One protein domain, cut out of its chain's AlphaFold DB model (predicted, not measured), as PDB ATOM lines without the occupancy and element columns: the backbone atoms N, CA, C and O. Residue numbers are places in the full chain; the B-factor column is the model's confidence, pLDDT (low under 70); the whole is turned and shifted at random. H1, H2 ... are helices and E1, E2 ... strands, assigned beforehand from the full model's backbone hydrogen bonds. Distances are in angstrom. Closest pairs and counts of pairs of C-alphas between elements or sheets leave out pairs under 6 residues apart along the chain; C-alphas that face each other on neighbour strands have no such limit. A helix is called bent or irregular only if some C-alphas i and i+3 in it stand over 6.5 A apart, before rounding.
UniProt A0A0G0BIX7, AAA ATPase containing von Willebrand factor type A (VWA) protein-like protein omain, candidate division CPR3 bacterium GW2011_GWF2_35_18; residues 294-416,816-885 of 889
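This is residues 294 to 416 and 816 to 885 of the 889 residues of the protein "AAA ATPase containing von Willebrand factor type A (VWA) protein-like protein omain" of candidate division CPR3 bacterium GW2011_GWF2_35_18 (UniProt A0A0G0BIX7). A long, narrow, twisted sheet is built on two long antiparallel strands, E1 and E5, with the short strands E2, E3, E4 and E6 beside them. The long helix H5 packs along one face, H1 is on the same face near E3, and H4 makes a corner with the beginning of H5, with H3 beside that corner. The tail of residues 816 to 825 sticks out. The printed part has 193 residues with five named helices and six named strands, of mixed class; along the chain come E1 and E2, then H1, E3 and H2, then E4 and E5, and after the cut H3, H4, H5 and E6; the sheet is branched and mixed, with E1 and E6 parallel and the neighbour pairs E1 and E2, E1 and E5, E3 and E5, and E4 and E5 antiparallel. The whole is loose, with a radius of gyration of the C-alphas of 20.7 A, and elongated, spanning 65 by 38 by 33 A.

E1, residues 294 to 314, runs 61.8 A from C-alpha 294 at (204.651, 276.764, 285.124) to C-alpha 314 at (237.273, 247.039, 241.894). E5, residues 395 to 414, runs 51.8 A and bends by 78 degrees at residue 411. The shorter strands are E2, residues 319 to 327, E3, residues 355 to 362, E4, residues 383 to 387, and E6, residues 881 to 884, which ends at (215.807, 268.952, 271.241). H5, residues 852 to 875, is 34.4 A long; the other helices are H1, residues 339 to 349, H2, residues 365 to 368, H3, residues 826 to 830, and H4, residues 834 to 847.

E1 and E5 are antiparallel at 172 degrees, with N 302 and O 404 2.9 A apart. On the other side of E1 lie E2, in a hairpin with E1 (N 309 and O 325, 2.9 A), and E6, parallel to E1 (N 301 and O 883, 2.7 A). On the side of E5 away from E1 lie E4, in a hairpin with E5 (N 385 and O 399, 2.8 A), and E3, antiparallel to E5 (N 361 and O 409, 3.0 A). H5 and H1 are on the same face; the closest C-alphas are those of Tyr 385 and Ala 858, 5.7 A, for E4 and H5, and of Asn 347 and Ile 356, 5.1 A, for H1 and E3. H2 only grazes the sheet. H4, only just irregular with C-alphas 844 and 847 6.6 A apart, only just touches H5, with 3 pairs of C-alphas within 8 A, Phe 840 and Gln 853 closest at 6.9 A; they are only just about perpendicular, at 70.2 degrees. H3 and H4 touch only at the corner, and only just, with 3 pairs, Val 830 and Ala 837 closest at 6.1 A. Every O i to N i+4 pair is within hydrogen-bond range in H1 and H5, 9 of 10 in H4 and 0 of 1 in H3, where 0 of 2 O i to N i+3 pairs are; H2 is too short for such a pair.

The C-alphas farthest apart are those of Leu 316 and Glu 416, 71.4 A. Residues 417 to 815 are not printed, and C-alphas 416 and 816 are 39.4 A apart across the cut. The links E2 to H1 and H2 to E4 are long. The mean pLDDT of the printed part is 71.2; 64 residues are under 70, among them 816 to 849 and 870 to 882.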
ATOM      1  N   ILE A 294     205.291 277.548 286.183       65.19
ATOM      2  CA  ILE A 294     204.651 276.764 285.124       65.19
ATOM      3  C   ILE A 294     205.074 275.307 285.286       65.19
ATOM      4  O   ILE A 294     206.253 275.024 285.484       65.19
ATOM      5  N   GLU A 295     204.118 274.390 285.179       68.12
ATOM      6  CA  GLU A 295     204.387 272.965 284.996       68.12
ATOM      7  C   GLU A 295     204.113 272.601 283.537       68.12
ATOM      8  O   GLU A 295     203.024 272.854 283.019       68.12
ATOM      9  N   GLN A 296     205.108 272.025 282.872       65.88
ATOM     10  CA  GLN A 296     205.031 271.613 281.478       65.88
ATOM     11  C   GLN A 296     205.606 270.204 281.343       65.88
ATOM     12  O   GLN A 296     206.793 269.985 281.573       65.88
ATOM     13  N   SER A 297     204.779 269.242 280.935       76.25
ATOM     14  CA  SER A 297     205.283 267.932 280.519       76.25
ATOM     15  C   SER A 297     206.078 268.081 279.225       76.25
ATOM     16  O   SER A 297     205.639 268.765 278.297       76.25
ATOM     17  N   ILE A 298     207.242 267.451 279.153       74.88
ATOM     18  CA  ILE A 298     208.158 267.518 278.023       74.88
ATOM     19  C   ILE A 298     208.515 266.125 277.519       74.88
ATOM     20  O   ILE A 298     208.574 265.167 278.290       74.88
ATOM     21  N   LYS A 299     208.778 266.048 276.217       84.00
ATOM     22  CA  LYS A 299     209.433 264.929 275.546       84.00
ATOM     23  C   LYS A 299     210.776 265.429 275.025       84.00
ATOM     24  O   LYS A 299     210.828 266.188 274.055       84.00
ATOM     25  N   ALA A 300     211.855 265.059 275.698       84.31
ATOM     26  CA  ALA A 300     213.205 265.389 275.273       84.31
ATOM     27  C   ALA A 300     213.620 264.443 274.143       84.31
ATOM     28  O   ALA A 300     213.502 263.232 274.288       84.31
ATOM     29  N   TYR A 301     214.114 264.993 273.039       84.31
ATOM     30  CA  TYR A 301     214.683 264.270 271.912       84.31
ATOM     31  C   TYR A 301     216.195 264.470 271.879       84.31
ATOM     32  O   TYR A 301     216.672 265.605 271.882       84.31
ATOM     33  N   GLY A 302     216.936 263.373 271.797       85.31
ATOM     34  CA  GLY A 302     218.377 263.361 271.576       85.31
ATOM     35  C   GLY A 302     218.739 262.673 270.267       85.31
ATOM     36  O   GLY A 302     217.912 262.000 269.655       85.31
ATOM     37  N   LEU A 303     219.991 262.829 269.850       88.69
ATOM     38  CA  LEU A 303     220.592 262.065 268.761       88.69
ATOM     39  C   LEU A 303     221.649 261.125 269.325       88.69
ATOM     40  O   LEU A 303     222.402 261.527 270.202       88.69
ATOM     41  N   ASP A 304     221.764 259.925 268.777       90.31
ATOM     42  CA  ASP A 304     222.933 259.070 268.984       90.31
ATOM     43  C   ASP A 304     223.490 258.635 267.631       90.31
ATOM     44  O   ASP A 304     222.786 258.034 266.818       90.31
ATOM     45  N   GLY A 305     224.720 259.047 267.335       88.88
ATOM     46  CA  GLY A 305     225.276 259.000 265.990       88.88
ATOM     47  C   GLY A 305     226.427 258.017 265.855       88.88
ATOM     48  O   GLY A 305     227.396 258.087 266.608       88.88
ATOM     49  N   TRP A 306     226.409 257.204 264.802       91.38
ATOM     50  CA  TRP A 306     227.543 256.362 264.416       91.38
ATOM     51  C   TRP A 306     227.817 256.432 262.918       91.38
ATOM     52  O   TRP A 306     227.038 256.958 262.115       91.38
ATOM     53  N   VAL A 307     228.974 255.919 262.522       90.44
ATOM     54  CA  VAL A 307     229.427 255.949 261.140       90.44
ATOM     55  C   VAL A 307     230.059 254.633 260.732       90.44
ATOM     56  O   VAL A 307     230.973 254.112 261.373       90.44
ATOM     57  N   ASP A 308     229.594 254.128 259.594       89.75
ATOM     58  CA  ASP A 308     230.224 253.022 258.897       89.75
ATOM     59  C   ASP A 308     231.075 253.540 257.744       89.75
ATOM     60  O   ASP A 308     230.603 254.263 256.855       89.75
ATOM     61  N   LYS A 309     232.328 253.097 257.715       87.75
ATOM     62  CA  LYS A 309     233.237 253.321 256.601       87.75
ATOM     63  C   LYS A 309     233.340 252.056 255.763       87.75
ATOM     64  O   LYS A 309     233.700 250.990 256.259       87.75
ATOM     65  N   TYR A 310     233.089 252.198 254.470       87.25
ATOM     66  CA  TYR A 310     233.287 251.149 253.481       87.25
ATOM     67  C   TYR A 310     234.348 251.567 252.475       87.25
ATOM     68  O   TYR A 310     234.474 252.741 252.129       87.25
ATOM     69  N   ASN A 311     235.059 250.590 251.942       85.25
ATOM     70  CA  ASN A 311     235.994 250.768 250.851       85.25
ATOM     71  C   ASN A 311     235.464 250.072 249.604       85.25
ATOM     72  O   ASN A 311     235.002 248.928 249.638       85.25
ATOM     73  N   LYS A 312     235.482 250.790 248.486       81.44
ATOM     74  CA  LYS A 312     235.025 250.278 247.203       81.44
ATOM     75  C   LYS A 312     236.155 249.549 246.507       81.44
ATOM     76  O   LYS A 312     237.093 250.159 245.996       81.44
ATOM     77  N   GLU A 313     236.027 248.236 246.428       79.56
ATOM     78  CA  GLU A 313     236.954 247.400 245.686       79.56
ATOM     79  C   GLU A 313     236.512 247.240 244.229       79.56
ATOM     80  O   GLU A 313     235.321 247.156 243.902       79.56
ATOM     81  N   TYR A 314     237.494 247.180 243.330       73.81
ATOM     82  CA  TYR A 314     237.273 247.039 241.894       73.81
ATOM     83  C   TYR A 314     237.848 245.710 241.394       73.81
ATOM     84  O   TYR A 314     239.061 245.522 241.327       73.81
ATOM     85  N   GLY A 315     236.969 244.795 240.986       70.44
ATOM     86  CA  GLY A 315     237.322 243.599 240.225       70.44
ATOM     87  C   GLY A 315     237.198 243.811 238.711       70.44
ATOM     88  O   GLY A 315     236.619 244.786 238.241       70.44
ATOM     89  N   LEU A 316     237.685 242.845 237.923       63.97
ATOM     90  CA  LEU A 316     237.725 242.918 236.450       63.97
ATOM     91  C   LEU A 316     236.362 243.166 235.767       63.97
ATOM     92  O   LEU A 316     236.336 243.686 234.656       63.97
ATOM     93  N   PHE A 317     235.239 242.803 236.403       62.28
ATOM     94  CA  PHE A 317     233.887 242.962 235.834       62.28
ATOM     95  C   PHE A 317     232.817 243.437 236.835       62.28
ATOM     96  O   PHE A 317     231.650 243.541 236.462       62.28
ATOM     97  N   LYS A 318     233.173 243.682 238.105       73.62
ATOM     98  CA  LYS A 318     232.253 244.114 239.175       73.62
ATOM     99  C   LYS A 318     233.008 244.942 240.213       73.62
ATOM    100  O   LYS A 318     234.196 244.717 240.411       73.62
ATOM    101  N   SER A 319     232.301 245.839 240.892       75.25
ATOM    102  CA  SER A 319     232.772 246.467 242.133       75.25
ATOM    103  C   SER A 319     231.890 246.018 243.293       75.25
ATOM    104  O   SER A 319     230.729 245.662 243.073       75.25
ATOM    105  N   TRP A 320     232.447 245.998 244.499       84.06
ATOM    106  CA  TRP A 320     231.717 245.752 245.741       84.06
ATOM    107  C   TRP A 320     232.218 246.703 246.826       84.06
ATOM    108  O   TRP A 320     233.260 247.338 246.672       84.06
ATOM    109  N   LEU A 321     231.435 246.836 247.891       86.69
ATOM    110  CA  LEU A 321     231.815 247.575 249.087       86.69
ATOM    111  C   LEU A 321     232.252 246.565 250.145       86.69
ATOM    112  O   LEU A 321     231.513 245.622 250.427       86.69
ATOM    113  N   GLU A 322     233.437 246.762 250.707       85.19
ATOM    114  CA  GLU A 322     233.921 246.048 251.883       85.19
ATOM    115  C   GLU A 322     233.825 246.980 253.091       85.19
ATOM    116  O   GLU A 322     234.224 248.140 253.010       85.19
ATOM    117  N   HIS A 323     233.234 246.511 254.190       87.75
ATOM    118  CA  HIS A 323     233.169 247.283 255.433       87.75
ATOM    119  C   HIS A 323     234.566 247.330 256.050       87.75
ATOM    120  O   HIS A 323     235.162 246.283 256.293       87.75
ATOM    121  N   GLU A 324     235.100 248.531 256.255       83.69
ATOM    122  CA  GLU A 324     236.413 248.705 256.879       83.69
ATOM    123  C   GLU A 324     236.290 248.832 258.393       83.69
ATOM    124  O   GLU A 324     237.050 248.208 259.132       83.69
ATOM    125  N   TYR A 325     235.388 249.701 258.850       81.62
ATOM    126  CA  TYR A 325     235.351 250.128 260.240       81.62
ATOM    127  C   TYR A 325     234.006 250.758 260.609       81.62
ATOM    128  O   TYR A 325     233.349 251.382 259.775       81.62
ATOM    129  N   TYR A 326     233.654 250.594 261.881       85.56
ATOM    130  CA  TYR A 326     232.499 251.167 262.562       85.56
ATOM    131  C   TYR A 326     233.006 252.054 263.705       85.56
ATOM    132  O   TYR A 326     233.905 251.624 264.429       85.56
ATOM    133  N   SER A 327     232.415 253.235 263.893       81.31
ATOM    134  CA  SER A 327     232.677 254.093 265.055       81.31
ATOM    135  C   SER A 327     231.423 254.805 265.536       81.31
ATOM    136  O   SER A 327     230.678 255.343 264.721       81.31
ATOM    137  N   ASP A 328     231.246 254.861 266.848       78.19
ATOM    138  CA  ASP A 328     230.266 255.679 267.573       78.19
ATOM    139  C   ASP A 328     230.862 257.002 268.085       78.19
ATOM    140  O   ASP A 328     230.129 257.917 268.442       78.19
ATOM    141  N   THR A 329     232.192 257.141 268.096       72.00
ATOM    142  CA  THR A 329     232.869 258.342 268.617       72.00
ATOM    143  C   THR A 329     233.573 259.180 267.554       72.00
ATOM    144  O   THR A 329     233.903 260.343 267.795       72.00
ATOM    145  N   ASP A 330     233.869 258.609 266.384       71.75
ATOM    146  CA  ASP A 330     234.648 259.298 265.354       71.75
ATOM    147  C   ASP A 330     233.737 260.071 264.399       71.75
ATOM    148  O   ASP A 330     233.095 259.499 263.524       71.75
ATOM    149  N   GLY A 331     233.737 261.402 264.490       69.81
ATOM    150  CA  GLY A 331     233.073 262.241 263.489       69.81
ATOM    151  C   GLY A 331     231.542 262.144 263.490       69.81
ATOM    152  O   GLY A 331     230.916 262.479 262.483       69.81
ATOM    153  N   THR A 332     230.946 261.717 264.596       82.44
ATOM    154  CA  THR A 332     229.513 261.794 264.899       82.44
ATOM    155  C   THR A 332     229.311 262.524 266.222       82.44
ATOM    156  O   THR A 332     230.276 262.821 266.931       82.44
ATOM    157  N   LYS A 333     228.066 262.898 266.522       82.75
ATOM    158  CA  LYS A 333     227.702 263.536 267.788       82.75
ATOM    159  C   LYS A 333     226.575 262.755 268.449       82.75
ATOM    160  O   LYS A 333     225.694 262.270 267.744       82.75
ATOM    161  N   ALA A 334     226.610 262.693 269.773       86.44
ATOM    162  CA  ALA A 334     225.575 262.084 270.589       86.44
ATOM    163  C   ALA A 334     225.121 263.074 271.669       86.44
ATOM    164  O   ALA A 334     225.947 263.771 272.262       86.44
ATOM    165  N   SER A 335     223.816 263.153 271.892       86.31
ATOM    166  CA  SER A 335     223.192 263.943 272.945       86.31
ATOM    167  C   SER A 335     223.378 263.237 274.280       86.31
ATOM    168  O   SER A 335     223.087 262.046 274.406       86.31
ATOM    169  N   THR A 336     223.792 263.976 275.305       90.81
ATOM    170  CA  THR A 336     223.740 263.464 276.675       90.81
ATOM    171  C   THR A 336     222.301 263.561 277.180       90.81
ATOM    172  O   THR A 336     221.747 264.650 277.288       90.81
ATOM    173  N   MET A 337     221.687 262.412 277.458       89.12
ATOM    174  CA  MET A 337     220.292 262.304 277.890       89.12
ATOM    175  C   MET A 337     220.226 262.153 279.416       89.12
ATOM    176  O   MET A 337     220.069 261.046 279.930       89.12
ATOM    177  N   ASP A 338     220.405 263.263 280.135       91.50
ATOM    178  CA  ASP A 338     220.277 263.339 281.594       91.50
ATOM    179  C   ASP A 338     219.615 264.651 282.057       91.50
ATOM    180  O   ASP A 338     219.416 265.583 281.272       91.50
ATOM    181  N   GLU A 339     219.266 264.709 283.347       90.62
ATOM    182  CA  GLU A 339     218.540 265.829 283.961       90.62
ATOM    183  C   GLU A 339     219.239 267.185 283.757       90.62
ATOM    184  O   GLU A 339     218.569 268.161 283.413       90.62
ATOM    185  N   ASP A 340     220.569 267.235 283.880       91.25
ATOM    186  CA  ASP A 340     221.351 268.469 283.744       91.25
ATOM    187  C   ASP A 340     221.253 269.026 282.310       91.25
ATOM    188  O   ASP A 340     221.060 270.229 282.105       91.25
ATOM    189  N   HIS A 341     221.337 268.160 281.294       90.06
ATOM    190  CA  HIS A 341     221.249 268.583 279.893       90.06
ATOM    191  C   HIS A 341     219.814 268.933 279.478       90.06
ATOM    192  O   HIS A 341     219.620 269.842 278.665       90.06
ATOM    193  N   TYR A 342     218.800 268.282 280.060       85.38
ATOM    194  CA  TYR A 342     217.405 268.695 279.880       85.38
ATOM    195  C   TYR A 342     217.163 270.085 280.456       85.38
ATOM    196  O   TYR A 342     216.544 270.922 279.796       85.38
ATOM    197  N   GLU A 343     217.688 270.356 281.653       85.50
ATOM    198  CA  GLU A 343     217.583 271.663 282.293       85.50
ATOM    199  C   GLU A 343     218.236 272.754 281.438       85.50
ATOM    200  O   GLU A 343     217.612 273.779 281.158       85.50
ATOM    201  N   LEU A 344     219.464 272.527 280.961       81.94
ATOM    202  CA  LEU A 344     220.166 273.467 280.086       81.94
ATOM    203  C   LEU A 344     219.394 273.715 278.780       81.94
ATOM    204  O   LEU A 344     219.294 274.862 278.333       81.94
ATOM    205  N   ALA A 345     218.835 272.664 278.171       72.12
ATOM    206  CA  ALA A 345     218.091 272.775 276.921       72.12
ATOM    207  C   ALA A 345     216.792 273.571 277.120       72.12
ATOM    208  O   ALA A 345     216.501 274.480 276.341       72.12
ATOM    209  N   LEU A 346     216.064 273.308 278.208       73.44
ATOM    210  CA  LEU A 346     214.883 274.077 278.602       73.44
ATOM    211  C   LEU A 346     215.232 275.533 278.902       73.44
ATOM    212  O   LEU A 346     214.606 276.437 278.357       73.44
ATOM    213  N   ASN A 347     216.263 275.778 279.712       77.62
ATOM    214  CA  ASN A 347     216.712 277.124 280.062       77.62
ATOM    215  C   ASN A 347     217.093 277.927 278.816       77.62
ATOM    216  O   ASN A 347     216.819 279.120 278.749       77.62
ATOM    217  N   LYS A 348     217.690 277.280 277.808       74.19
ATOM    218  CA  LYS A 348     218.012 277.909 276.524       74.19
ATOM    219  C   LYS A 348     216.761 278.252 275.714       74.19
ATOM    220  O   LYS A 348     216.710 279.342 275.154       74.19
ATOM    221  N   VAL A 349     215.775 277.353 275.651       70.56
ATOM    222  CA  VAL A 349     214.508 277.589 274.930       70.56
ATOM    223  C   VAL A 349     213.698 278.708 275.575       70.56
ATOM    224  O   VAL A 349     213.198 279.584 274.879       70.56
ATOM    225  N   PHE A 350     213.627 278.722 276.902       69.06
ATOM    226  CA  PHE A 350     212.812 279.663 277.662       69.06
ATOM    227  C   PHE A 350     213.554 280.940 278.092       69.06
ATOM    228  O   PHE A 350     212.982 281.791 278.780       69.06
ATOM    229  N   ALA A 351     214.811 281.114 277.669       72.06
ATOM    230  CA  ALA A 351     215.623 282.282 278.007       72.06
ATOM    231  C   ALA A 351     214.984 283.597 277.532       72.06
ATOM    232  O   ALA A 351     214.982 284.578 278.276       72.06
ATOM    233  N   GLU A 352     214.435 283.624 276.312       70.00
ATOM    234  CA  GLU A 352     213.790 284.821 275.749       70.00
ATOM    235  C   GLU A 352     212.483 285.169 276.474       70.00
ATOM    236  O   GLU A 352     212.197 286.346 276.701       70.00
ATOM    237  N   ASP A 353     211.754 284.147 276.927       66.06
ATOM    238  CA  ASP A 353     210.543 284.287 277.741       66.06
ATOM    239  C   ASP A 353     210.849 284.587 279.215       66.06
ATOM    240  O   ASP A 353     209.937 284.822 280.009       66.06
ATOM    241  N   LYS A 354     212.139 284.630 279.583       82.44
ATOM    242  CA  LYS A 354     212.636 284.908 280.935       82.44
ATOM    243  C   LYS A 354     212.178 283.867 281.953       82.44
ATOM    244  O   LYS A 354     211.872 284.207 283.098       82.44
ATOM    245  N   PHE A 355     212.144 282.599 281.550       77.25
ATOM    246  CA  PHE A 355     211.896 281.470 282.439       77.25
ATOM    247  C   PHE A 355     213.143 280.603 282.582       77.25
ATOM    248  O   PHE A 355     213.951 280.466 281.667       77.25
ATOM    249  N   ILE A 356     213.286 280.022 283.767       85.06
ATOM    250  CA  ILE A 356     214.301 279.027 284.095       85.06
ATOM    251  C   ILE A 356     213.630 277.819 284.728       85.06
ATOM    252  O   ILE A 356     212.648 277.940 285.463       85.06
ATOM    253  N   THR A 357     214.176 276.652 284.460       83.81
ATOM    254  CA  THR A 357     213.810 275.397 285.098       83.81
ATOM    255  C   THR A 357     214.369 275.398 286.515       83.81
ATOM    256  O   THR A 357     215.501 275.812 286.743       83.81
ATOM    257  N   TYR A 358     213.562 274.980 287.486       85.56
ATOM    258  CA  TYR A 358     214.005 274.840 288.881       85.56
ATOM    259  C   TYR A 358     213.782 273.433 289.434       85.56
ATOM    260  O   TYR A 358     214.223 273.126 290.542       85.56
ATOM    261  N   LYS A 359     213.060 272.585 288.693       87.69
ATOM    262  CA  LYS A 359     212.818 271.191 289.056       87.69
ATOM    263  C   LYS A 359     212.401 270.380 287.832       87.69
ATOM    264  O   LYS A 359     211.585 270.839 287.032       87.69
ATOM    265  N   LEU A 360     212.894 269.148 287.753       85.19
ATOM    266  CA  LEU A 360     212.472 268.130 286.799       85.19
ATOM    267  C   LEU A 360     211.961 266.898 287.557       85.19
ATOM    268  O   LEU A 360     212.423 266.573 288.650       85.19
ATOM    269  N   ILE A 361     210.942 266.235 287.012       88.19
ATOM    270  CA  ILE A 361     210.435 264.959 287.532       88.19
ATOM    271  C   ILE A 361     210.312 263.994 286.362       88.19
ATOM    272  O   ILE A 361     209.510 264.245 285.467       88.19
ATOM    273  N   ASN A 362     211.070 262.896 286.381       92.44
ATOM    274  CA  ASN A 362     210.934 261.836 285.381       92.44
ATOM    275  C   ASN A 362     209.514 261.244 285.442       92.44
ATOM    276  O   ASN A 362     208.999 260.937 286.525       92.44
ATOM    277  N   ILE A 363     208.883 261.101 284.281       87.50
ATOM    278  CA  ILE A 363     207.558 260.510 284.124       87.50
ATOM    279  C   ILE A 363     207.579 259.485 282.994       87.50
ATOM    280  O   ILE A 363     208.351 259.591 282.061       87.50
ATOM    281  N   THR A 364     206.656 258.525 283.024       89.19
ATOM    282  CA  THR A 364     206.471 257.628 281.869       89.19
ATOM    283  C   THR A 364     205.474 258.224 280.868       89.19
ATOM    284  O   THR A 364     204.550 258.924 281.298       89.19
ATOM    285  N   PRO A 365     205.522 257.857 279.571       83.69
ATOM    286  CA  PRO A 365     204.522 258.284 278.582       83.69
ATOM    287  C   PRO A 365     203.079 257.989 279.023       83.69
ATOM    288  O   PRO A 365     202.158 258.788 278.840       83.69
ATOM    289  N   SER A 366     202.883 256.853 279.700       84.81
ATOM    290  CA  SER A 366     201.576 256.440 280.213       84.81
ATOM    291  C   SER A 366     201.012 257.375 281.293       84.81
ATOM    292  O   SER A 366     199.792 257.491 281.409       84.81
ATOM    293  N   ALA A 367     201.871 258.082 282.040       77.56
ATOM    294  CA  ALA A 367     201.459 259.021 283.086       77.56
ATOM    295  C   ALA A 367     200.729 260.249 282.517       77.56
ATOM    296  O   ALA A 367     199.863 260.810 283.183       77.56
ATOM    297  N   ILE A 368     201.025 260.614 281.267       71.44
ATOM    298  CA  ILE A 368     200.382 261.710 280.529       71.44
ATOM    299  C   ILE A 368     199.391 261.201 279.468       71.44
ATOM    300  O   ILE A 368     198.980 261.938 278.574       71.44
ATOM    301  N   GLY A 369     198.986 259.928 279.563       77.69
ATOM    302  CA  GLY A 369     197.989 259.323 278.676       77.69
ATOM    303  C   GLY A 369     198.481 259.069 277.250       77.69
ATOM    304  O   GLY A 369     197.662 258.926 276.341       77.69
ATOM    305  N   VAL A 370     199.798 259.011 277.042       77.12
ATOM    306  CA  VAL A 370     200.416 258.792 275.733       77.12
ATOM    307  C   VAL A 370     200.792 257.318 275.592       77.12
ATOM    308  O   VAL A 370     201.489 256.747 276.428       77.12
ATOM    309  N   ALA A 371     200.311 256.688 274.520       83.69
ATOM    310  CA  ALA A 371     200.665 255.318 274.162       83.69
ATOM    311  C   ALA A 371     201.971 255.301 273.347       83.69
ATOM    312  O   ALA A 371     201.950 255.012 272.153       83.69
ATOM    313  N   ASP A 372     203.076 255.647 274.003       83.75
ATOM    314  CA  ASP A 372     204.429 255.692 273.431       83.75
ATOM    315  C   ASP A 372     205.418 254.924 274.328       83.75
ATOM    316  O   ASP A 372     205.078 254.514 275.442       83.75
ATOM    317  N   THR A 373     206.625 254.664 273.833       85.38
ATOM    318  CA  THR A 373     207.731 254.049 274.577       85.38
ATOM    319  C   THR A 373     208.987 254.876 274.355       85.38
ATOM    320  O   THR A 373     209.269 255.267 273.227       85.38
ATOM    321  N   GLU A 374     209.735 255.132 275.425       87.69
ATOM    322  CA  GLU A 374     211.019 255.827 275.340       87.69
ATOM    323  C   GLU A 374     211.971 255.080 274.407       87.69
ATOM    324  O   GLU A 374     212.176 253.867 274.516       87.69
ATOM    325  N   ALA A 375     212.514 255.833 273.463       86.94
ATOM    326  CA  ALA A 375     213.456 255.358 272.474       86.94
ATOM    327  C   ALA A 375     214.863 255.447 273.061       86.94
ATOM    328  O   ALA A 375     215.314 256.504 273.505       86.94
ATOM    329  N   THR A 376     215.548 254.317 273.054       86.88
ATOM    330  CA  THR A 376     216.953 254.194 273.434       86.88
ATOM    331  C   THR A 376     217.739 253.742 272.218       86.88
ATOM    332  O   THR A 376     217.159 253.099 271.349       86.88
ATOM    333  N   HIS A 377     219.047 253.985 272.201       84.75
ATOM    334  CA  HIS A 377     219.920 253.534 271.122       84.75
ATOM    335  C   HIS A 377     219.715 252.041 270.804       84.75
ATOM    336  O   HIS A 377     219.906 251.178 271.673       84.75
ATOM    337  N   ASP A 378     219.294 251.743 269.574       84.44
ATOM    338  CA  ASP A 378     218.910 250.402 269.123       84.44
ATOM    339  C   ASP A 378     219.554 249.998 267.783       84.44
ATOM    340  O   ASP A 378     219.390 248.854 267.342       84.44
ATOM    341  N   PHE A 379     220.363 250.892 267.201       80.62
ATOM    342  CA  PHE A 379     221.053 250.749 265.921       80.62
ATOM    343  C   PHE A 379     220.108 250.666 264.708       80.62
ATOM    344  O   PHE A 379     220.498 250.148 263.650       80.62
ATOM    345  N   LEU A 380     218.870 251.150 264.835       82.12
ATOM    346  CA  LEU A 380     217.885 251.235 263.759       82.12
ATOM    347  C   LEU A 380     217.669 252.689 263.339       82.12
ATOM    348  O   LEU A 380     216.621 253.269 263.589       82.12
ATOM    349  N   SER A 381     218.630 253.229 262.587       84.31
ATOM    350  CA  SER A 381     218.655 254.661 262.291       84.31
ATOM    351  C   SER A 381     217.361 255.215 261.695       84.31
ATOM    352  O   SER A 381     216.916 254.828 260.607       84.31
ATOM    353  N   GLU A 382     216.813 256.233 262.356       87.31
ATOM    354  CA  GLU A 382     215.768 257.082 261.790       87.31
ATOM    355  C   GLU A 382     216.320 257.951 260.658       87.31
ATOM    356  O   GLU A 382     215.593 258.307 259.719       87.31
ATOM    357  N   ARG A 383     217.617 258.286 260.719       86.88
ATOM    358  CA  ARG A 383     218.270 259.120 259.712       86.88
ATOM    359  C   ARG A 383     219.602 258.556 259.242       86.88
ATOM    360  O   ARG A 383     220.520 258.333 260.023       86.88
ATOM    361  N   GLN A 384     219.734 258.449 257.919       89.75
ATOM    362  CA  GLN A 384     220.969 258.064 257.241       89.75
ATOM    363  C   GLN A 384     221.451 259.166 256.294       89.75
ATOM    364  O   GLN A 384     220.721 259.578 255.390       89.75
ATOM    365  N   TYR A 385     222.724 259.550 256.405       85.31
ATOM    366  CA  TYR A 385     223.410 260.412 255.445       85.31
ATOM    367  C   TYR A 385     224.585 259.673 254.803       85.31
ATOM    368  O   TYR A 385     225.535 259.268 255.472       85.31
ATOM    369  N   THR A 386     224.538 259.466 253.484       87.81
ATOM    370  CA  THR A 386     225.539 258.654 252.774       87.81
ATOM    371  C   THR A 386     226.359 259.470 251.788       87.81
ATOM    372  O   THR A 386     225.828 260.067 250.854       87.81
ATOM    373  N   TYR A 387     227.677 259.393 251.940       82.25
ATOM    374  CA  TYR A 387     228.649 259.828 250.946       82.25
ATOM    375  C   TYR A 387     229.117 258.617 250.139       82.25
ATOM    376  O   TYR A 387     230.077 257.952 250.521       82.25
ATOM    377  N   SER A 388     228.429 258.305 249.036       82.12
ATOM    378  CA  SER A 388     228.690 257.090 248.248       82.12
ATOM    379  C   SER A 388     230.044 257.099 247.553       82.12
ATOM    380  O   SER A 388     230.364 258.054 246.854       82.12
ATOM    381  N   ALA A 389     230.790 255.997 247.623       76.38
ATOM    382  CA  ALA A 389     232.088 255.880 246.960       76.38
ATOM    383  C   ALA A 389     231.981 256.003 245.428       76.38
ATOM    384  O   ALA A 389     231.145 255.360 244.771       76.38
ATOM    385  N   SER A 390     232.904 256.753 244.826       67.88
ATOM    386  CA  SER A 390     232.974 256.970 243.379       67.88
ATOM    387  C   SER A 390     234.329 256.567 242.796       67.88
ATOM    388  O   SER A 390     235.208 256.038 243.474       67.88
ATOM    389  N   PHE A 391     234.513 256.789 241.494       57.34
ATOM    390  CA  PHE A 391     235.801 256.545 240.847       57.34
ATOM    391  C   PHE A 391     236.910 257.477 241.371       57.34
ATOM    392  O   PHE A 391     238.078 257.103 241.363       57.34
ATOM    393  N   LEU A 392     236.553 258.683 241.829       51.38
ATOM    394  CA  LEU A 392     237.508 259.694 242.298       51.38
ATOM    395  C   LEU A 392     237.772 259.624 243.811       51.38
ATOM    396  O   LEU A 392     238.724 260.238 244.285       51.38
ATOM    397  N   HIS A 393     236.957 258.878 244.563       64.31
ATOM    398  CA  HIS A 393     237.124 258.661 245.999       64.31
ATOM    399  C   HIS A 393     236.631 257.257 246.382       64.31
ATOM    400  O   HIS A 393     235.466 256.914 246.193       64.31
ATOM    401  N   GLN A 394     237.548 256.423 246.876       72.75
ATOM    402  CA  GLN A 394     237.315 254.989 247.054       72.75
ATOM    403  C   GLN A 394     236.480 254.653 248.301       72.75
ATOM    404  O   GLN A 394     235.863 253.593 248.348       72.75
ATOM    405  N   ASN A 395     236.419 255.565 249.275       79.56
ATOM    406  CA  ASN A 395     235.707 255.343 250.530       79.56
ATOM    407  C   ASN A 395     234.265 255.851 250.448       79.56
ATOM    408  O   ASN A 395     233.999 256.917 249.882       79.56
ATOM    409  N   GLU A 396     233.361 255.077 251.039       86.00
ATOM    410  CA  GLU A 396     231.975 255.431 251.310       86.00
ATOM    411  C   GLU A 396     231.796 255.600 252.816       86.00
ATOM    412  O   GLU A 396     232.227 254.747 253.589       86.00
ATOM    413  N   TYR A 397     231.150 256.691 253.218       85.31
ATOM    414  CA  TYR A 397     230.818 256.961 254.615       85.31
ATOM    415  C   TYR A 397     229.304 256.981 254.756       85.31
ATOM    416  O   TYR A 397     228.626 257.713 254.028       85.31
ATOM    417  N   ARG A 398     228.776 256.173 255.671       90.44
ATOM    418  CA  ARG A 398     227.357 256.162 256.027       90.44
ATOM    419  C   ARG A 398     227.235 256.629 257.462       90.44
ATOM    420  O   ARG A 398     227.540 255.869 258.370       90.44
ATOM    421  N   PHE A 399     226.834 257.880 257.627       89.38
ATOM    422  CA  PHE A 399     226.481 258.435 258.923       89.38
ATOM    423  C   PHE A 399     225.045 258.051 259.232       89.38
ATOM    424  O   PHE A 399     224.179 258.136 258.359       89.38
ATOM    425  N   GLN A 400     224.825 257.619 260.457       92.06
ATOM    426  CA  GLN A 400     223.563 257.116 260.952       92.06
ATOM    427  C   GLN A 400     223.270 257.798 262.276       92.06
ATOM    428  O   GLN A 400     224.194 258.019 263.058       92.06
ATOM    429  N   TYR A 401     222.009 258.141 262.499       90.44
ATOM    430  CA  TYR A 401     221.552 258.723 263.748       90.44
ATOM    431  C   TYR A 401     220.278 258.025 264.207       90.44
ATOM    432  O   TYR A 401     219.312 257.963 263.438       90.44
ATOM    433  N   ASP A 402     220.318 257.554 265.451       91.12
ATOM    434  CA  ASP A 402     219.157 257.115 266.214       91.12
ATOM    435  C   ASP A 402     218.560 258.303 266.972       91.12
ATOM    436  O   ASP A 402     219.282 259.203 267.421       91.12
ATOM    437  N   TYR A 403     217.243 258.305 267.139       90.88
ATOM    438  CA  TYR A 403     216.534 259.280 267.958       90.88
ATOM    439  C   TYR A 403     216.298 258.720 269.359       90.88
ATOM    440  O   TYR A 403     215.605 257.725 269.551       90.88
ATOM    441  N   LEU A 404     216.845 259.400 270.362       91.75
ATOM    442  CA  LEU A 404     216.619 259.083 271.771       91.75
ATOM    443  C   LEU A 404     215.424 259.876 272.286       91.75
ATOM    444  O   LEU A 404     215.272 261.039 271.914       91.75
ATOM    445  N   THR A 405     214.602 259.297 273.163       92.12
ATOM    446  CA  THR A 405     213.506 260.039 273.804       92.12
ATOM    447  C   THR A 405     213.391 259.761 275.295       92.12
ATOM    448  O   THR A 405     213.538 258.622 275.721       92.12
ATOM    449  N   ASP A 406     213.110 260.808 276.073       91.50
ATOM    450  CA  ASP A 406     212.831 260.729 277.515       91.50
ATOM    451  C   ASP A 406     211.707 261.714 277.897       91.50
ATOM    452  O   ASP A 406     211.486 262.714 277.202       91.50
ATOM    453  N   TYR A 407     210.976 261.438 278.979       87.38
ATOM    454  CA  TYR A 407     209.809 262.208 279.409       87.38
ATOM    455  C   TYR A 407     209.972 262.768 280.826       87.38
ATOM    456  O   TYR A 407     210.234 262.057 281.795       87.38
ATOM    457  N   TYR A 408     209.727 264.072 280.970       85.31
ATOM    458  CA  TYR A 408     209.781 264.761 282.264       85.31
ATOM    459  C   TYR A 408     208.618 265.725 282.436       85.31
ATOM    460  O   TYR A 408     208.140 266.318 281.477       85.31
ATOM    461  N   ASN A 409     208.211 265.962 283.678       78.81
ATOM    462  CA  ASN A 409     207.523 267.193 284.041       78.81
ATOM    463  C   ASN A 409     208.571 268.240 284.409       78.81
ATOM    464  O   ASN A 409     209.285 268.094 285.405       78.81
ATOM    465  N   ALA A 410     208.654 269.288 283.595       72.75
ATOM    466  CA  ALA A 410     209.490 270.450 283.832       72.75
ATOM    467  C   ALA A 410     208.716 271.505 284.617       72.75
ATOM    468  O   ALA A 410     207.615 271.907 284.238       72.75
ATOM    469  N   PHE A 411     209.318 271.974 285.704       78.25
ATOM    470  CA  PHE A 411     208.801 273.078 286.491       78.25
ATOM    471  C   PHE A 411     209.670 274.301 286.232       78.25
ATOM    472  O   PHE A 411     210.857 274.328 286.573       78.25
ATOM    473  N   LEU A 412     209.062 275.315 285.628       71.62
ATOM    474  CA  LEU A 412     209.715 276.562 285.264       71.62
ATOM    475  C   LEU A 412     209.251 277.690 286.177       71.62
ATOM    476  O   LEU A 412     208.113 277.696 286.649       71.62
ATOM    477  N   LYS A 413     210.128 278.663 286.411       77.31
ATOM    478  CA  LYS A 413     209.817 279.907 287.111       77.31
ATOM    479  C   LYS A 413     210.414 281.102 286.384       77.31
ATOM    480  O   LYS A 413     211.441 280.964 285.723       77.31
ATOM    481  N   ASN A 414     209.800 282.272 286.502       82.06
ATOM    482  CA  ASN A 414     210.357 283.475 285.891       82.06
ATOM    483  C   ASN A 414     211.684 283.874 286.566       82.06
ATOM    484  O   ASN A 414     211.756 283.986 287.792       82.06
ATOM    485  N   SER A 415     212.727 284.104 285.771       87.94
ATOM    486  CA  SER A 415     214.070 284.492 286.227       87.94
ATOM    487  C   SER A 415     214.233 285.999 286.432       87.94
ATOM    488  O   SER A 415     215.137 286.438 287.142       87.94
ATOM    489  N   GLU A 416     213.333 286.793 285.856       92.25
ATOM    490  CA  GLU A 416     213.283 288.249 285.970       92.25
ATOM    491  C   GLU A 416     211.871 288.719 286.325       92.25
ATOM    492  O   GLU A 416     210.903 287.967 286.217       92.25
ATOM    493  N   GLU A 816     208.295 284.346 248.482       23.56
ATOM    494  CA  GLU A 816     208.398 284.329 247.029       23.56
ATOM    495  C   GLU A 816     209.765 284.900 246.642       23.56
ATOM    496  O   GLU A 816     210.117 286.004 247.042       23.56
ATOM    497  N   LEU A 817     210.519 284.107 245.869       22.61
ATOM    498  CA  LEU A 817     211.896 284.316 245.391       22.61
ATOM    499  C   LEU A 817     213.017 284.004 246.394       22.61
ATOM    500  O   LEU A 817     213.583 284.905 246.980       22.61
ATOM    501  N   TYR A 818     213.405 282.727 246.493       21.27
ATOM    502  CA  TYR A 818     214.737 282.231 246.070       21.27
ATOM    503  C   TYR A 818     214.728 280.691 245.906       21.27
ATOM    504  O   TYR A 818     215.660 279.986 246.272       21.27
ATOM    505  N   GLY A 819     213.663 280.160 245.288       26.33
ATOM    506  CA  GLY A 819     213.580 278.780 244.771       26.33
ATOM    507  C   GLY A 819     214.159 278.622 243.358       26.33
ATOM    508  O   GLY A 819     213.770 277.734 242.606       26.33
ATOM    509  N   LEU A 820     215.064 279.511 242.959       25.22
ATOM    510  CA  LEU A 820     215.759 279.465 241.679       25.22
ATOM    511  C   LEU A 820     217.243 279.653 241.985       25.22
ATOM    512  O   LEU A 820     217.587 280.628 242.640       25.22
ATOM    513  N   VAL A 821     218.076 278.741 241.467       26.41
ATOM    514  CA  VAL A 821     219.541 278.615 241.630       26.41
ATOM    515  C   VAL A 821     219.947 278.025 243.006       26.41
ATOM    516  O   VAL A 821     219.853 278.708 244.006       26.41
ATOM    517  N   PHE A 822     220.361 276.765 243.212       24.67
ATOM    518  CA  PHE A 822     221.322 275.915 242.498       24.67
ATOM    519  C   PHE A 822     221.124 274.426 242.864       24.67
ATOM    520  O   PHE A 822     220.911 274.091 244.027       24.67
ATOM    521  N   GLY A 823     221.244 273.538 241.872       31.14
ATOM    522  CA  GLY A 823     221.419 272.092 242.050       31.14
ATOM    523  C   GLY A 823     222.882 271.659 241.866       31.14
ATOM    524  O   GLY A 823     223.671 272.435 241.337       31.14
ATOM    525  N   GLU A 824     223.158 270.413 242.287       39.81
ATOM    526  CA  GLU A 824     224.416 269.626 242.268       39.81
ATOM    527  C   GLU A 824     225.663 270.284 242.882       39.81
ATOM    528  O   GLU A 824     226.188 271.208 242.279       39.81
ATOM    529  N   ASP A 825     226.217 269.746 243.991       35.25
ATOM    530  CA  ASP A 825     227.687 269.646 244.126       35.25
ATOM    531  C   ASP A 825     228.229 269.001 245.428       35.25
ATOM    532  O   ASP A 825     228.065 269.528 246.532       35.25
ATOM    533  N   PHE A 826     229.021 267.933 245.289       39.81
ATOM    534  CA  PHE A 826     229.965 267.472 246.323       39.81
ATOM    535  C   PHE A 826     231.238 268.346 246.340       39.81
ATOM    536  O   PHE A 826     231.871 268.498 247.384       39.81
ATOM    537  N   ALA A 827     231.586 268.999 245.221       31.77
ATOM    538  CA  ALA A 827     232.769 269.857 245.124       31.77
ATOM    539  C   ALA A 827     232.543 271.277 245.690       31.77
ATOM    540  O   ALA A 827     233.468 271.870 246.243       31.77
ATOM    541  N   TYR A 828     231.320 271.809 245.624       37.34
ATOM    542  CA  TYR A 828     230.971 273.157 246.107       37.34
ATOM    543  C   TYR A 828     230.868 273.249 247.634       37.34
ATOM    544  O   TYR A 828     231.296 274.244 248.220       37.34
ATOM    545  N   LYS A 829     230.355 272.205 248.306       41.69
ATOM    546  CA  LYS A 829     230.226 272.185 249.778       41.69
ATOM    547  C   LYS A 829     231.582 272.086 250.494       41.69
ATOM    548  O   LYS A 829     231.756 272.677 251.554       41.69
ATOM    549  N   VAL A 830     232.562 271.418 249.879       37.16
ATOM    550  CA  VAL A 830     233.922 271.219 250.423       37.16
ATOM    551  C   VAL A 830     234.851 272.426 250.154       37.16
ATOM    552  O   VAL A 830     235.866 272.602 250.825       37.16
ATOM    553  N   ALA A 831     234.500 273.314 249.212       31.91
ATOM    554  CA  ALA A 831     235.388 274.370 248.705       31.91
ATOM    555  C   ALA A 831     235.050 275.816 249.140       31.91
ATOM    556  O   ALA A 831     235.630 276.758 248.599       31.91
ATOM    557  N   GLN A 832     234.165 276.034 250.124       33.47
ATOM    558  CA  GLN A 832     233.723 277.387 250.528       33.47
ATOM    559  C   GLN A 832     234.848 278.326 251.022       33.47
ATOM    560  O   GLN A 832     234.668 279.543 251.026       33.47
ATOM    561  N   SER A 833     236.016 277.805 251.417       35.72
ATOM    562  CA  SER A 833     237.227 278.618 251.597       35.72
ATOM    563  C   SER A 833     238.513 277.792 251.412       35.72
ATOM    564  O   SER A 833     238.519 276.594 251.713       35.72
ATOM    565  N   PRO A 834     239.637 278.405 250.978       33.62
ATOM    566  CA  PRO A 834     240.913 277.700 250.799       33.62
ATOM    567  C   PRO A 834     241.423 276.998 252.068       33.62
ATOM    568  O   PRO A 834     242.076 275.964 251.977       33.62
ATOM    569  N   GLY A 835     241.109 277.537 253.253       31.97
ATOM    570  CA  GLY A 835     241.498 276.947 254.537       31.97
ATOM    571  C   GLY A 835     240.736 275.661 254.867       31.97
ATOM    572  O   GLY A 835     241.345 274.697 255.323       31.97
ATOM    573  N   LYS A 836     239.429 275.607 254.573       40.72
ATOM    574  CA  LYS A 836     238.603 274.406 254.771       40.72
ATOM    575  C   LYS A 836     239.023 273.278 253.817       40.72
ATOM    576  O   LYS A 836     239.200 272.143 254.252       40.72
ATOM    577  N   ALA A 837     239.304 273.587 252.552       38.53
ATOM    578  CA  ALA A 837     239.738 272.582 251.578       38.53
ATOM    579  C   ALA A 837     241.072 271.895 251.954       38.53
ATOM    580  O   ALA A 837     241.230 270.697 251.733       38.53
ATOM    581  N   ILE A 838     242.024 272.624 252.555       38.75
ATOM    582  CA  ILE A 838     243.316 272.060 252.995       38.75
ATOM    583  C   ILE A 838     243.129 271.063 254.148       38.75
ATOM    584  O   ILE A 838     243.735 269.994 254.120       38.75
ATOM    585  N   VAL A 839     242.284 271.390 255.133       41.34
ATOM    586  CA  VAL A 839     241.989 270.508 256.279       41.34
ATOM    587  C   VAL A 839     241.293 269.229 255.813       41.34
ATOM    588  O   VAL A 839     241.729 268.138 256.160       41.34
ATOM    589  N   PHE A 840     240.301 269.353 254.929       47.06
ATOM    590  CA  PHE A 840     239.612 268.204 254.341       47.06
ATOM    591  C   PHE A 840     240.561 267.267 253.588       47.06
ATOM    592  O   PHE A 840     240.531 266.058 253.792       47.06
ATOM    593  N   LEU A 841     241.428 267.811 252.725       39.59
ATOM    594  CA  LEU A 841     242.392 267.007 251.967       39.59
ATOM    595  C   LEU A 841     243.430 266.341 252.886       39.59
ATOM    596  O   LEU A 841     243.847 265.217 252.604       39.59
ATOM    597  N   ALA A 842     243.831 267.009 253.973       39.72
ATOM    598  CA  ALA A 842     244.712 266.448 254.994       39.72
ATOM    599  C   ALA A 842     244.064 265.248 255.710       39.72
ATOM    600  O   ALA A 842     244.663 264.175 255.781       39.72
ATOM    601  N   GLU A 843     242.827 265.414 256.179       50.34
ATOM    602  CA  GLU A 843     242.060 264.373 256.872       50.34
ATOM    603  C   GLU A 843     241.757 263.182 255.948       50.34
ATOM    604  O   GLU A 843     242.011 262.026 256.283       50.34
ATOM    605  N   TYR A 844     241.309 263.471 254.725       51.25
ATOM    606  CA  TYR A 844     240.878 262.462 253.764       51.25
ATOM    607  C   TYR A 844     242.039 261.620 253.200       51.25
ATOM    608  O   TYR A 844     241.901 260.404 253.061       51.25
ATOM    609  N   PHE A 845     243.181 262.235 252.855       42.19
ATOM    610  CA  PHE A 845     244.283 261.538 252.166       42.19
ATOM    611  C   PHE A 845     245.474 261.160 253.057       42.19
ATOM    612  O   PHE A 845     246.221 260.257 252.678       42.19
ATOM    613  N   PHE A 846     245.693 261.830 254.196       42.38
ATOM    614  CA  PHE A 846     246.923 261.654 254.987       42.38
ATOM    615  C   PHE A 846     246.701 261.055 256.375       42.38
ATOM    616  O   PHE A 846     247.589 260.353 256.857       42.38
ATOM    617  N   THR A 847     245.560 261.310 257.024       52.84
ATOM    618  CA  THR A 847     245.277 260.757 258.361       52.84
ATOM    619  C   THR A 847     244.408 259.502 258.315       52.84
ATOM    620  O   THR A 847     244.439 258.720 259.260       52.84
ATOM    621  N   GLY A 848     243.663 259.281 257.223       54.69
ATOM    622  CA  GLY A 848     242.765 258.132 257.059       54.69
ATOM    623  C   GLY A 848     241.517 258.176 257.948       54.69
ATOM    624  O   GLY A 848     240.738 257.220 257.933       54.69
ATOM    625  N   GLY A 849     241.343 259.268 258.704       62.00
ATOM    626  CA  GLY A 849     240.200 259.531 259.570       62.00
ATOM    627  C   GLY A 849     239.008 260.113 258.810       62.00
ATOM    628  O   GLY A 849     239.078 260.406 257.616       62.00
ATOM    629  N   ILE A 850     237.894 260.270 259.518       70.62
ATOM    630  CA  ILE A 850     236.649 260.780 258.945       70.62
ATOM    631  C   ILE A 850     236.768 262.301 258.778       70.62
ATOM    632  O   ILE A 850     237.082 262.986 259.752       70.62
ATOM    633  N   PRO A 851     236.554 262.855 257.568       66.88
ATOM    634  CA  PRO A 851     236.687 264.291 257.359       66.88
ATOM    635  C   PRO A 851     235.643 265.076 258.157       66.88
ATOM    636  O   PRO A 851     234.439 264.893 257.966       66.88
ATOM    637  N   SER A 852     236.103 266.028 258.967       64.19
ATOM    638  CA  SER A 852     235.278 266.841 259.874       64.19
ATOM    639  C   SER A 852     234.141 267.588 259.163       64.19
ATOM    640  O   SER A 852     233.070 267.810 259.724       64.19
ATOM    641  N   GLN A 853     234.335 267.936 257.890       63.31
ATOM    642  CA  GLN A 853     233.322 268.597 257.059       63.31
ATOM    643  C   GLN A 853     232.191 267.669 256.611       63.31
ATOM    644  O   GLN A 853     231.064 268.134 256.463       63.31
ATOM    645  N   MET A 854     232.481 266.383 256.378       69.62
ATOM    646  CA  MET A 854     231.446 265.389 256.064       69.62
ATOM    647  C   MET A 854     230.620 265.088 257.312       69.62
ATOM    648  O   MET A 854     229.396 265.083 257.250       69.62
ATOM    649  N   SER A 855     231.304 264.928 258.446       71.00
ATOM    650  CA  SER A 855     230.702 264.765 259.768       71.00
ATOM    651  C   SER A 855     229.754 265.904 260.132       71.00
ATOM    652  O   SER A 855     228.597 265.657 260.459       71.00
ATOM    653  N   GLN A 856     230.206 267.158 260.007       72.44
ATOM    654  CA  GLN A 856     229.374 268.321 260.324       72.44
ATOM    655  C   GLN A 856     228.144 268.408 259.416       72.44
ATOM    656  O   GLN A 856     227.051 268.655 259.900       72.44
ATOM    657  N   ALA A 857     228.295 268.160 258.112       71.56
ATOM    658  CA  ALA A 857     227.170 268.209 257.183       71.56
ATOM    659  C   ALA A 857     226.140 267.090 257.426       71.56
ATOM    660  O   ALA A 857     224.949 267.322 257.238       71.56
ATOM    661  N   ALA A 858     226.584 265.899 257.841       76.25
ATOM    662  CA  ALA A 858     225.688 264.814 258.234       76.25
ATOM    663  C   ALA A 858     224.958 265.119 259.553       76.25
ATOM    664  O   ALA A 858     223.761 264.863 259.655       76.25
ATOM    665  N   TYR A 859     225.658 265.700 260.534       76.50
ATOM    666  CA  TYR A 859     225.052 266.172 261.781       76.50
ATOM    667  C   TYR A 859     224.023 267.283 261.533       76.50
ATOM    668  O   TYR A 859     222.905 267.189 262.025       76.50
ATOM    669  N   ASP A 860     224.362 268.292 260.726       76.69
ATOM    670  CA  ASP A 860     223.453 269.395 260.394       76.69
ATOM    671  C   ASP A 860     222.175 268.880 259.702       76.69
ATOM    672  O   ASP A 860     221.088 269.356 260.010       76.69
ATOM    673  N   ASP A 861     222.281 267.880 258.814       81.56
ATOM    674  CA  ASP A 861     221.119 267.246 258.171       81.56
ATOM    675  C   ASP A 861     220.213 266.524 259.181       81.56
ATOM    676  O   ASP A 861     218.997 266.716 259.150       81.56
ATOM    677  N   ALA A 862     220.790 265.738 260.098       75.94
ATOM    678  CA  ALA A 862     220.034 265.049 261.144       75.94
ATOM    679  C   ALA A 862     219.393 266.033 262.137       75.94
ATOM    680  O   ALA A 862     218.209 265.920 262.449       75.94
ATOM    681  N   ARG A 863     220.146 267.054 262.564       76.75
ATOM    682  CA  ARG A 863     219.681 268.125 263.452       76.75
ATOM    683  C   ARG A 863     218.551 268.941 262.825       76.75
ATOM    684  O   ARG A 863     217.568 269.231 263.495       76.75
ATOM    685  N   THR A 864     218.663 269.333 261.556       74.94
ATOM    686  CA  THR A 864     217.574 270.052 260.877       74.94
ATOM    687  C   THR A 864     216.342 269.164 260.739       74.94
ATOM    688  O   THR A 864     215.246 269.615 261.042       74.94
ATOM    689  N   ALA A 865     216.510 267.891 260.370       77.38
ATOM    690  CA  ALA A 865     215.385 266.971 260.230       77.38
ATOM    691  C   ALA A 865     214.627 266.739 261.548       77.38
ATOM    692  O   ALA A 865     213.397 266.692 261.531       77.38
ATOM    693  N   ILE A 866     215.335 266.599 262.679       74.88
ATOM    694  CA  ILE A 866     214.677 266.446 263.979       74.88
ATOM    695  C   ILE A 866     213.991 267.750 264.394       74.88
ATOM    696  O   ILE A 866     212.828 267.698 264.767       74.88
ATOM    697  N   ILE A 867     214.628 268.919 264.232       69.75
ATOM    698  CA  ILE A 867     214.008 270.223 264.537       69.75
ATOM    699  C   ILE A 867     212.721 270.427 263.727       69.75
ATOM    700  O   ILE A 867     211.687 270.717 264.324       69.75
ATOM    701  N   ASP A 868     212.751 270.196 262.410       70.88
ATOM    702  CA  ASP A 868     211.569 270.303 261.544       70.88
ATOM    703  C   ASP A 868     210.436 269.374 262.026       70.88
ATOM    704  O   ASP A 868     209.257 269.731 261.989       70.88
ATOM    705  N   TYR A 869     210.781 268.174 262.505       71.62
ATOM    706  CA  TYR A 869     209.820 267.234 263.082       71.62
ATOM    707  C   TYR A 869     209.233 267.744 264.411       71.62
ATOM    708  O   TYR A 869     208.013 267.707 264.587       71.62
ATOM    709  N   LEU A 870     210.064 268.267 265.319       65.56
ATOM    710  CA  LEU A 870     209.605 268.804 266.608       65.56
ATOM    711  C   LEU A 870     208.721 270.041 266.435       65.56
ATOM    712  O   LEU A 870     207.747 270.199 267.167       65.56
ATOM    713  N   GLU A 871     209.028 270.906 265.468       60.69
ATOM    714  CA  GLU A 871     208.184 272.057 265.135       60.69
ATOM    715  C   GLU A 871     206.777 271.606 264.729       60.69
ATOM    716  O   GLU A 871     205.784 272.168 265.192       60.69
ATOM    717  N   VAL A 872     206.670 270.545 263.924       59.72
ATOM    718  CA  VAL A 872     205.374 269.966 263.549       59.72
ATOM    719  C   VAL A 872     204.664 269.344 264.756       59.72
ATOM    720  O   VAL A 872     203.459 269.556 264.909       59.72
ATOM    721  N   GLU A 873     205.373 268.614 265.625       58.00
ATOM    722  CA  GLU A 873     204.782 268.041 266.846       58.00
ATOM    723  C   GLU A 873     204.246 269.120 267.793       58.00
ATOM    724  O   GLU A 873     203.115 269.007 268.258       58.00
ATOM    725  N   ASN A 874     205.012 270.189 268.024       51.81
ATOM    726  CA  ASN A 874     204.649 271.271 268.942       51.81
ATOM    727  C   ASN A 874     203.493 272.149 268.436       51.81
ATOM    728  O   ASN A 874     202.843 272.836 269.223       51.81
ATOM    729  N   VAL A 875     203.204 272.125 267.132       47.25
ATOM    730  CA  VAL A 875     202.015 272.777 266.556       47.25
ATOM    731  C   VAL A 875     200.742 271.962 266.821       47.25
ATOM    732  O   VAL A 875     199.638 272.516 266.857       47.25
ATOM    733  N   VAL A 876     200.861 270.647 267.013       45.69
ATOM    734  CA  VAL A 876     199.732 269.778 267.351       45.69
ATOM    735  C   VAL A 876     199.510 269.816 268.863       45.69
ATOM    736  O   VAL A 876     200.445 269.797 269.653       45.69
ATOM    737  N   ARG A 877     198.245 269.855 269.298       49.53
ATOM    738  CA  ARG A 877     197.901 269.869 270.727       49.53
ATOM    739  C   ARG A 877     198.155 268.498 271.362       49.53
ATOM    740  O   ARG A 877     197.238 267.684 271.476       49.53
ATOM    741  N   LEU A 878     199.399 268.259 271.751       54.56
ATOM    742  CA  LEU A 878     199.850 267.089 272.496       54.56
ATOM    743  C   LEU A 878     199.861 267.391 274.006       54.56
ATOM    744  O   LEU A 878     199.903 268.557 274.400       54.56
ATOM    745  N   PRO A 879     199.796 266.368 274.878       53.09
ATOM    746  CA  PRO A 879     199.865 266.562 276.328       53.09
ATOM    747  C   PRO A 879     201.290 266.879 276.827       53.09
ATOM    748  O   PRO A 879     201.516 266.901 278.032       53.09
ATOM    749  N   TYR A 880     202.244 267.107 275.921       60.62
ATOM    750  CA  TYR A 880     203.637 267.442 276.200       60.62
ATOM    751  C   TYR A 880     204.196 268.403 275.139       60.62
ATOM    752  O   TYR A 880     203.643 268.512 274.045       60.62
ATOM    753  N   MET A 881     205.309 269.061 275.465       68.50
ATOM    754  CA  MET A 881     206.139 269.835 274.540       68.50
ATOM    755  C   MET A 881     207.368 269.016 274.141       68.50
ATOM    756  O   MET A 881     208.057 268.473 274.999       68.50
ATOM    757  N   SER A 882     207.672 268.951 272.854       69.88
ATOM    758  CA  SER A 882     208.876 268.303 272.346       69.88
ATOM    759  C   SER A 882     210.065 269.274 272.346       69.88
ATOM    760  O   SER A 882     209.951 270.404 271.871       69.88
ATOM    761  N   LEU A 883     211.218 268.834 272.852       73.38
ATOM    762  CA  LEU A 883     212.449 269.628 272.967       73.38
ATOM    763  C   LEU A 883     213.630 268.864 272.371       73.38
ATOM    764  O   LEU A 883     213.738 267.665 272.589       73.38
ATOM    765  N   PHE A 884     214.549 269.551 271.690       77.56
ATOM    766  CA  PHE A 884     215.807 268.952 271.241       77.56
ATOM    767  C   PHE A 884     216.944 269.207 272.241       77.56
ATOM    768  O   PHE A 884     217.230 270.357 272.579       77.56
ATOM    769  N   VAL A 885     217.620 268.141 272.667       76.56
ATOM    770  CA  VAL A 885     218.837 268.184 273.485       76.56
ATOM    771  C   VAL A 885     220.033 268.173 272.541       76.56
ATOM    772  O   VAL A 885     220.450 267.122 272.059       76.56
TER     773      VAL A 885